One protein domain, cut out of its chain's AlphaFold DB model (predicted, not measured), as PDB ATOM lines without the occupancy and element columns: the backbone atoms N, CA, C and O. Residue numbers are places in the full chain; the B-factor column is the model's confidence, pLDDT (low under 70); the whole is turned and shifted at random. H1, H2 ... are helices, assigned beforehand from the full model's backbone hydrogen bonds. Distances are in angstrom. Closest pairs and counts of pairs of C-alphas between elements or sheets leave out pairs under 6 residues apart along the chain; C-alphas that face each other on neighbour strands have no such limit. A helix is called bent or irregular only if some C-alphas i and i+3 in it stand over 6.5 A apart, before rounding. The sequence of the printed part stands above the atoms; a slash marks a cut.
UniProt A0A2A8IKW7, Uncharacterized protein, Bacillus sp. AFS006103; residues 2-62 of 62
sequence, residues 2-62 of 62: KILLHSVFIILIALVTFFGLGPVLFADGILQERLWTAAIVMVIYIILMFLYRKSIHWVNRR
ATOM      1  N   LYS A   2     -20.681  31.867 -85.553       83.62
ATOM      2  CA  LYS A   2     -19.659  30.807 -85.673       83.62
ATOM      3  C   LYS A   2     -18.270  31.347 -86.050       83.62
ATOM      4  O   LYS A   2     -17.305  31.035 -85.369       83.62
ATOM      5  N   ILE A   3     -18.196  32.240 -87.043       90.31
ATOM      6  CA  ILE A   3     -16.941  32.886 -87.480       90.31
ATOM      7  C   ILE A   3     -16.253  33.626 -86.325       90.31
ATOM      8  O   ILE A   3     -15.083  33.382 -86.076       90.31
ATOM      9  N   LEU A   4     -16.991  34.450 -85.570       92.38
ATOM     10  CA  LEU A   4     -16.442  35.162 -84.408       92.38
ATOM     11  C   LEU A   4     -15.878  34.194 -83.357       92.38
ATOM     12  O   LEU A   4     -14.793  34.425 -82.837       92.38
ATOM     13  N   LEU A   5     -16.579  33.091 -83.076       93.81
ATOM     14  CA  LEU A   5     -16.111  32.069 -82.138       93.81
ATOM     15  C   LEU A   5     -14.813  31.417 -82.638       93.81
ATOM     16  O   LEU A   5     -13.859  31.308 -81.872       93.81
ATOM     17  N   HIS A   6     -14.740  31.046 -83.919       94.81
ATOM     18  CA  HIS A   6     -13.505  30.531 -84.518       94.81
ATOM     19  C   HIS A   6     -12.361  31.540 -84.398       94.81
ATOM     20  O   HIS A   6     -11.288  31.178 -83.926       94.81
ATOM     21  N   SER A   7     -12.597  32.806 -84.752       96.75
ATOM     22  CA  SER A   7     -11.592  33.867 -84.659       96.75
ATOM     23  C   SER A   7     -11.070  34.043 -83.233       96.75
ATOM     24  O   SER A   7      -9.860  34.103 -83.041       96.75
ATOM     25  N   VAL A   8     -11.949  34.052 -82.226       96.94
ATOM     26  CA  VAL A   8     -11.546  34.162 -80.813       96.94
ATOM     27  C   VAL A   8     -10.656  32.992 -80.402       96.94
ATOM     28  O   VAL A   8      -9.592  33.212 -79.829       96.94
ATOM     29  N   PHE A   9     -11.037  31.752 -80.718       96.81
ATOM     30  CA  PHE A   9     -10.222  30.588 -80.355       96.81
ATOM     31  C   PHE A   9      -8.898  30.522 -81.121       96.81
ATOM     32  O   PHE A   9      -7.893  30.134 -80.534       96.81
ATOM     33  N   ILE A  10      -8.864  30.951 -82.385       97.31
ATOM     34  CA  ILE A  10      -7.615  31.080 -83.151       97.31
ATOM     35  C   ILE A  10      -6.679  32.078 -82.467       97.31
ATOM     36  O   ILE A  10      -5.512  31.760 -82.254       97.31
ATOM     37  N   ILE A  11      -7.188  33.248 -82.072       98.00
ATOM     38  CA  ILE A  11      -6.394  34.260 -81.365       98.00
ATOM     39  C   ILE A  11      -5.892  33.706 -80.028       98.00
ATOM     40  O   ILE A  11      -4.707  33.821 -79.736       98.00
ATOM     41  N   LEU A  12      -6.747  33.052 -79.238       97.69
ATOM     42  CA  LEU A  12      -6.344  32.454 -77.961       97.69
ATOM     43  C   LEU A  12      -5.246  31.399 -78.134       97.69
ATOM     44  O   LEU A  12      -4.264  31.412 -77.397       97.69
ATOM     45  N   ILE A  13      -5.375  30.513 -79.125       97.38
ATOM     46  CA  ILE A  13      -4.358  29.499 -79.426       97.38
ATOM     47  C   ILE A  13      -3.060  30.166 -79.886       97.38
ATOM     48  O   ILE A  13      -1.987  29.764 -79.437       97.38
ATOM     49  N   ALA A  14      -3.134  31.195 -80.733       97.50
ATOM     50  CA  ALA A  14      -1.964  31.948 -81.169       97.50
ATOM     51  C   ALA A  14      -1.248  32.604 -79.979       97.50
ATOM     52  O   ALA A  14      -0.037  32.454 -79.845       97.50
ATOM     53  N   LEU A  15      -1.988  33.243 -79.068       97.44
ATOM     54  CA  LEU A  15      -1.433  33.830 -77.847       97.44
ATOM     55  C   LEU A  15      -0.741  32.770 -76.981       97.44
ATOM     56  O   LEU A  15       0.416  32.949 -76.620       97.44
ATOM     57  N   VAL A  16      -1.391  31.638 -76.698       97.25
ATOM     58  CA  VAL A  16      -0.770  30.548 -75.918       97.25
ATOM     59  C   VAL A  16       0.461  29.983 -76.625       97.25
ATOM     60  O   VAL A  16       1.434  29.623 -75.975       97.25
ATOM     61  N   THR A  17       0.467  29.958 -77.954       95.50
ATOM     62  CA  THR A  17       1.622  29.512 -78.739       95.50
ATOM     63  C   THR A  17       2.793  30.474 -78.592       95.50
ATOM     64  O   THR A  17       3.865  30.059 -78.166       95.50
ATOM     65  N   PHE A  18       2.598  31.764 -78.867       95.38
ATOM     66  CA  PHE A  18       3.676  32.749 -78.781       95.38
ATOM     67  C   PHE A  18       4.170  32.955 -77.345       95.38
ATOM     68  O   PHE A  18       5.374  32.930 -77.101       95.38
ATOM     69  N   PHE A  19       3.255  33.113 -76.387       94.75
ATOM     70  CA  PHE A  19       3.602  33.421 -74.999       94.75
ATOM     71  C   PHE A  19       3.890  32.185 -74.144       94.75
ATOM     72  O   PHE A  19       4.618  32.288 -73.165       94.75
ATOM     73  N   GLY A  20       3.340  31.022 -74.493       95.19
ATOM     74  CA  GLY A  20       3.553  29.771 -73.766       95.19
ATOM     75  C   GLY A  20       4.743  28.977 -74.294       95.19
ATOM     76  O   GLY A  20       5.627  28.618 -73.520       95.19
ATOM     77  N   LEU A  21       4.817  28.725 -75.608       94.81
ATOM     78  CA  LEU A  21       5.961  27.999 -76.179       94.81
ATOM     79  C   LEU A  21       7.220  28.864 -76.279       94.81
ATOM     80  O   LEU A  21       8.317  28.315 -76.269       94.81
ATOM     81  N   GLY A  22       7.088  30.194 -76.323       92.25
ATOM     82  CA  GLY A  22       8.231  31.110 -76.321       92.25
ATOM     83  C   GLY A  22       9.210  30.830 -75.169       92.25
ATOM     84  O   GLY A  22      10.359  30.480 -75.431       92.25
ATOM     85  N   PRO A  23       8.768  30.876 -73.899       91.38
ATOM     86  CA  PRO A  23       9.603  30.519 -72.752       91.38
ATOM     87  C   PRO A  23      10.098  29.068 -72.775       91.38
ATOM     88  O   PRO A  23      11.238  28.798 -72.412       91.38
ATOM     89  N   VAL A  24       9.281  28.122 -73.249       94.44
ATOM     90  CA  VAL A  24       9.692  26.710 -73.355       94.44
ATOM     91  C   VAL A  24      10.889  26.550 -74.289       94.44
ATOM     92  O   VAL A  24      11.785  25.757 -74.005       94.44
ATOM     93  N   LEU A  25      10.925  27.287 -75.399       93.62
ATOM     94  CA  LEU A  25      11.950  27.146 -76.431       93.62
ATOM     95  C   LEU A  25      13.160  28.056 -76.204       93.62
ATOM     96  O   LEU A  25      14.283  27.616 -76.453       93.62
ATOM     97  N   PHE A  26      12.936  29.277 -75.719       92.06
ATOM     98  CA  PHE A  26      13.929  30.351 -75.753       92.06
ATOM     99  C   PHE A  26      14.333  30.899 -74.378       92.06
ATOM    100  O   PHE A  26      15.240  31.724 -74.326       92.06
ATOM    101  N   ALA A  27      13.696  30.488 -73.274       90.56
ATOM    102  CA  ALA A  27      14.140  30.929 -71.952       90.56
ATOM    103  C   ALA A  27      15.458  30.252 -71.555       90.56
ATOM    104  O   ALA A  27      15.619  29.040 -71.720       90.56
ATOM    105  N   ASP A  28      16.355  31.033 -70.954       87.94
ATOM    106  CA  ASP A  28      17.653  30.589 -70.428       87.94
ATOM    107  C   ASP A  28      17.532  29.933 -69.033       87.94
ATOM    108  O   ASP A  28      18.310  30.183 -68.118       87.94
ATOM    109  N   GLY A  29      16.472  29.144 -68.837       89.94
ATOM    110  CA  GLY A  29      16.207  28.406 -67.598       89.94
ATOM    111  C   GLY A  29      16.744  26.977 -67.648       89.94
ATOM    112  O   GLY A  29      17.047  26.440 -68.722       89.94
ATOM    113  N   ILE A  30      16.803  26.309 -66.493       94.44
ATOM    114  CA  ILE A  30      17.211  24.899 -66.454       94.44
ATOM    115  C   ILE A  30      16.159  24.018 -67.140       94.44
ATOM    116  O   ILE A  30      14.962  24.320 -67.158       94.44
ATOM    117  N   LEU A  31      16.597  22.882 -67.696       94.44
ATOM    118  CA  LEU A  31      15.734  21.986 -68.477       94.44
ATOM    119  C   LEU A  31      14.447  21.600 -67.726       94.44
ATOM    120  O   LEU A  31      13.375  21.536 -68.323       94.44
ATOM    121  N   GLN A  32      14.541  21.388 -66.413       95.50
ATOM    122  CA  GLN A  32      13.402  21.019 -65.577       95.50
ATOM    123  C   GLN A  32      12.311  22.101 -65.540       95.50
ATOM    124  O   GLN A  32      11.132  21.778 -65.673       95.50
ATOM    125  N   GLU A  33      12.670  23.379 -65.415       94.19
ATOM    126  CA  GLU A  33      11.714  24.499 -65.407       94.19
ATOM    127  C   GLU A  33      11.002  24.635 -66.755       94.19
ATOM    128  O   GLU A  33       9.788  24.854 -66.828       94.19
ATOM    129  N   ARG A  34      11.748  24.432 -67.844       95.62
ATOM    130  CA  ARG A  34      11.212  24.454 -69.209       95.62
ATOM    131  C   ARG A  34      10.228  23.311 -69.445       95.62
ATOM    132  O   ARG A  34       9.186  23.529 -70.060       95.62
ATOM    133  N   LEU A  35      10.506  22.119 -68.913       96.56
ATOM    134  CA  LEU A  35       9.595  20.971 -68.980       96.56
ATOM    135  C   LEU A  35       8.314  21.202 -68.171       96.56
ATOM    136  O   LEU A  35       7.228  20.886 -68.657       96.56
ATOM    137  N   TRP A  36       8.409  21.806 -66.985       96.12
ATOM    138  CA  TRP A  36       7.225  22.209 -66.219       96.12
ATOM    139  C   TRP A  36       6.388  23.244 -66.969       96.12
ATOM    140  O   TRP A  36       5.168  23.107 -67.057       96.12
ATOM    141  N   THR A  37       7.041  24.233 -67.579       95.75
ATOM    142  CA  THR A  37       6.365  25.232 -68.417       95.75
ATOM    143  C   THR A  37       5.666  24.561 -69.602       95.75
ATOM    144  O   THR A  37       4.493  24.827 -69.856       95.75
ATOM    145  N   ALA A  38       6.329  23.618 -70.277       96.25
ATOM    146  CA  ALA A  38       5.748  22.860 -71.382       96.25
ATOM    147  C   ALA A  38       4.527  22.033 -70.949       96.25
ATOM    148  O   ALA A  38       3.520  22.007 -71.660       96.25
ATOM    149  N   ALA A  39       4.582  21.405 -69.772       98.06
ATOM    150  CA  ALA A  39       3.457  20.663 -69.212       98.06
ATOM    151  C   ALA A  39       2.246  21.578 -68.960       98.06
ATOM    152  O   ALA A  39       1.127  21.236 -69.345       98.06
ATOM    153  N   ILE A  40       2.466  22.767 -68.389       97.38
ATOM    154  CA  ILE A  40       1.407  23.762 -68.163       97.38
ATOM    155  C   ILE A  40       0.802  24.222 -69.494       97.38
ATOM    156  O   ILE A  40      -0.419  24.232 -69.649       97.38
ATOM    157  N   VAL A  41       1.638  24.548 -70.482       97.56
ATOM    158  CA  VAL A  41       1.187  24.974 -71.816       97.56
ATOM    159  C   VAL A  41       0.360  23.878 -72.498       97.56
ATOM    160  O   VAL A  41      -0.698  24.168 -73.057       97.56
ATOM    161  N   MET A  42       0.766  22.608 -72.383       97.75
ATOM    162  CA  MET A  42      -0.030  21.475 -72.868       97.75
ATOM    163  C   MET A  42      -1.403  21.387 -72.198       97.75
ATOM    164  O   MET A  42      -2.409  21.219 -72.891       97.75
ATOM    165  N   VAL A  43      -1.476  21.529 -70.873       98.31
ATOM    166  CA  VAL A  43      -2.755  21.517 -70.146       98.31
ATOM    167  C   VAL A  43      -3.665  22.645 -70.636       98.31
ATOM    168  O   VAL A  43      -4.853  22.415 -70.876       98.31
ATOM    169  N   ILE A  44      -3.118  23.841 -70.873       97.94
ATOM    170  CA  ILE A  44      -3.875  24.974 -71.419       97.94
ATOM    171  C   ILE A  44      -4.428  24.648 -72.813       97.94
ATOM    172  O   ILE A  44      -5.603  24.916 -73.070       97.94
ATOM    173  N   TYR A  45      -3.648  24.024 -73.703       97.62
ATOM    174  CA  TYR A  45      -4.150  23.609 -75.019       97.62
ATOM    175  C   TYR A  45      -5.295  22.601 -74.924       97.62
ATOM    176  O   TYR A  45      -6.296  22.748 -75.630       97.62
ATOM    177  N   ILE A  46      -5.190  21.612 -74.032       98.12
ATOM    178  CA  ILE A  46      -6.252  20.622 -73.808       98.12
ATOM    179  C   ILE A  46      -7.534  21.319 -73.340       98.12
ATOM    180  O   ILE A  46      -8.614  21.064 -73.882       98.12
ATOM    181  N   ILE A  47      -7.420  22.238 -72.377       98.25
ATOM    182  CA  ILE A  47      -8.554  23.014 -71.865       98.25
ATOM    183  C   ILE A  47      -9.175  23.857 -72.983       98.25
ATOM    184  O   ILE A  47     -10.391  23.816 -73.170       98.25
ATOM    185  N   LEU A  48      -8.370  24.580 -73.766       97.50
ATOM    186  CA  LEU A  48      -8.863  25.393 -74.878       97.50
ATOM    187  C   LEU A  48      -9.587  24.548 -75.926       97.50
ATOM    188  O   LEU A  48     -10.672  24.924 -76.368       97.50
ATOM    189  N   MET A  49      -9.043  23.387 -76.291       96.81
ATOM    190  CA  MET A  49      -9.670  22.495 -77.265       96.81
ATOM    191  C   MET A  49     -10.995  21.926 -76.744       96.81
ATOM    192  O   MET A  49     -11.987  21.865 -77.479       96.81
ATOM    193  N   PHE A  50     -11.052  21.572 -75.458       97.81
ATOM    194  CA  PHE A  50     -12.283  21.136 -74.806       97.81
ATOM    195  C   PHE A  50     -13.346  22.244 -74.790       97.81
ATOM    196  O   PHE A  50     -14.497  22.010 -75.173       97.81
ATOM    197  N   LEU A  51     -12.962  23.463 -74.401       97.25
ATOM    198  CA  LEU A  51     -13.846  24.626 -74.389       97.25
ATOM    199  C   LEU A  51     -14.341  24.968 -75.793       97.25
ATOM    200  O   LEU A  51     -15.530  25.237 -75.963       97.25
ATOM    201  N   TYR A  52     -13.475  24.899 -76.801       96.38
ATOM    202  CA  TYR A  52     -13.840  25.127 -78.193       96.38
ATOM    203  C   TYR A  52     -14.899  24.129 -78.659       96.38
ATOM    204  O   TYR A  52     -15.963  24.527 -79.142       96.38
ATOM    205  N   ARG A  53     -14.662  22.831 -78.432       95.38
ATOM    206  CA  ARG A  53     -15.613  21.766 -78.772       95.38
ATOM    207  C   ARG A  53     -16.961  21.981 -78.084       95.38
ATOM    208  O   ARG A  53     -18.000  21.890 -78.740       95.38
ATOM    209  N   LYS A  54     -16.955  22.294 -76.785       95.44
ATOM    210  CA  LYS A  54     -18.176  22.572 -76.014       95.44
ATOM    211  C   LYS A  54     -18.919  23.795 -76.558       95.44
ATOM    212  O   LYS A  54     -20.136  23.742 -76.722       95.44
ATOM    213  N   SER A  55     -18.193  24.861 -76.884       93.62
ATOM    214  CA  SER A  55     -18.759  26.124 -77.370       93.62
ATOM    215  C   SER A  55     -19.369  25.975 -78.764       93.62
ATOM    216  O   SER A  55     -20.494  26.415 -78.989       93.62
ATOM    217  N   ILE A  56     -18.692  25.278 -79.681       94.06
ATOM    218  CA  ILE A  56     -19.233  24.954 -81.009       94.06
ATOM    219  C   ILE A  56     -20.476  24.072 -80.902       94.06
ATOM    220  O   ILE A  56     -21.470  24.342 -81.573       94.06
ATOM    221  N   HIS A  57     -20.454  23.043 -80.047       92.31
ATOM    222  CA  HIS A  57     -21.620  22.184 -79.854       92.31
ATOM    223  C   HIS A  57     -22.828  22.976 -79.339       92.31
ATOM    224  O   HIS A  57     -23.944  22.772 -79.810       92.31
ATOM    225  N   TRP A  58     -22.604  23.911 -78.413       90.12
ATOM    226  CA  TRP A  58     -23.661  24.761 -77.874       90.12
ATOM    227  C   TRP A  58     -24.241  25.714 -78.926       90.12
ATOM    228  O   TRP A  58     -25.457  25.832 -79.039       90.12
ATOM    229  N   VAL A  59     -23.386  26.335 -79.745       90.38
ATOM    230  CA  VAL A  59     -23.814  27.231 -80.833       90.38
ATOM    231  C   VAL A  59     -24.514  26.481 -81.969       90.38
ATOM    232  O   VAL A  59     -25.355  27.070 -82.628       90.38
ATOM    233  N   ASN A  60     -24.196  25.206 -82.208       85.12
ATOM    234  CA  ASN A  60     -24.882  24.384 -83.213       85.12
ATOM    235  C   ASN A  60     -26.211  23.782 -82.725       85.12
ATOM    236  O   ASN A  60     -26.990  23.332 -83.558       85.12
ATOM    237  N   ARG A  61     -26.451  23.710 -81.406       83.12
ATOM    238  CA  ARG A  61     -27.745  23.278 -80.843       83.12
ATOM    239  C   ARG A  61     -28.810  24.377 -80.852       83.12
ATOM    240  O   ARG A  61     -29.981  24.049 -80.689       83.12
ATOM    241  N   ARG A  62     -28.397  25.641 -80.941       59.97
ATOM    242  CA  ARG A  62     -29.281  26.793 -81.149       59.97
ATOM    243  C   ARG A  62     -29.478  27.029 -82.637       59.97
ATOM    244  O   ARG A  62     -30.592  27.463 -82.983       59.97
TER     245      ARG A  62
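This is residues 2 to 62 of the 62 residues of an uncharacterized protein of Bacillus sp. AFS006103 (UniProt A0A2A8IKW7). A long helical hairpin makes a slender rod: the longer helix H2 and the helix H1 lie side by side, nearly parallel in line but running opposite ways. Residues 27 to 32, at the turn from H1 to H2, stand free at one end of the rod. The printed part has 61 residues, with two named helices in the order H1, H2 and no named strand; the class is all helix. It is loose, with a radius of gyration of the C-alphas of 14.4 A, and spans 49 by 16 by 7 A.

H2 is residues 31 to 61, 45.2 A from first to last C-alpha, from (15.734, 21.986, -68.477) to (-27.745, 23.278, -80.843). H1 is residues 2 to 26, 35.0 A long, and begins at C-alpha 2 at (-19.659, 30.807, -85.673). H1 is neither bent nor irregular, but only just: C-alphas 20 and 23 are 6.2 A apart.

H2 and H1 touch, with 22 pairs of C-alphas within 8 A; the closest C-alphas are those of Val 24 and Arg 34, 5.0 A apart. They form a helical hairpin, at a shallow tilt of 4 degrees, opposite ways. Every O i to N i+4 pair is within hydrogen-bond range in H2, and 19 of 21 are in H1.

The C-alphas farthest apart, those of Ile 30 and Arg 62, are 48.8 A apart. The printed part has no cut, and the link from H1 to H2 is tight. Residue 62, the chain's last, has a pLDDT under 70.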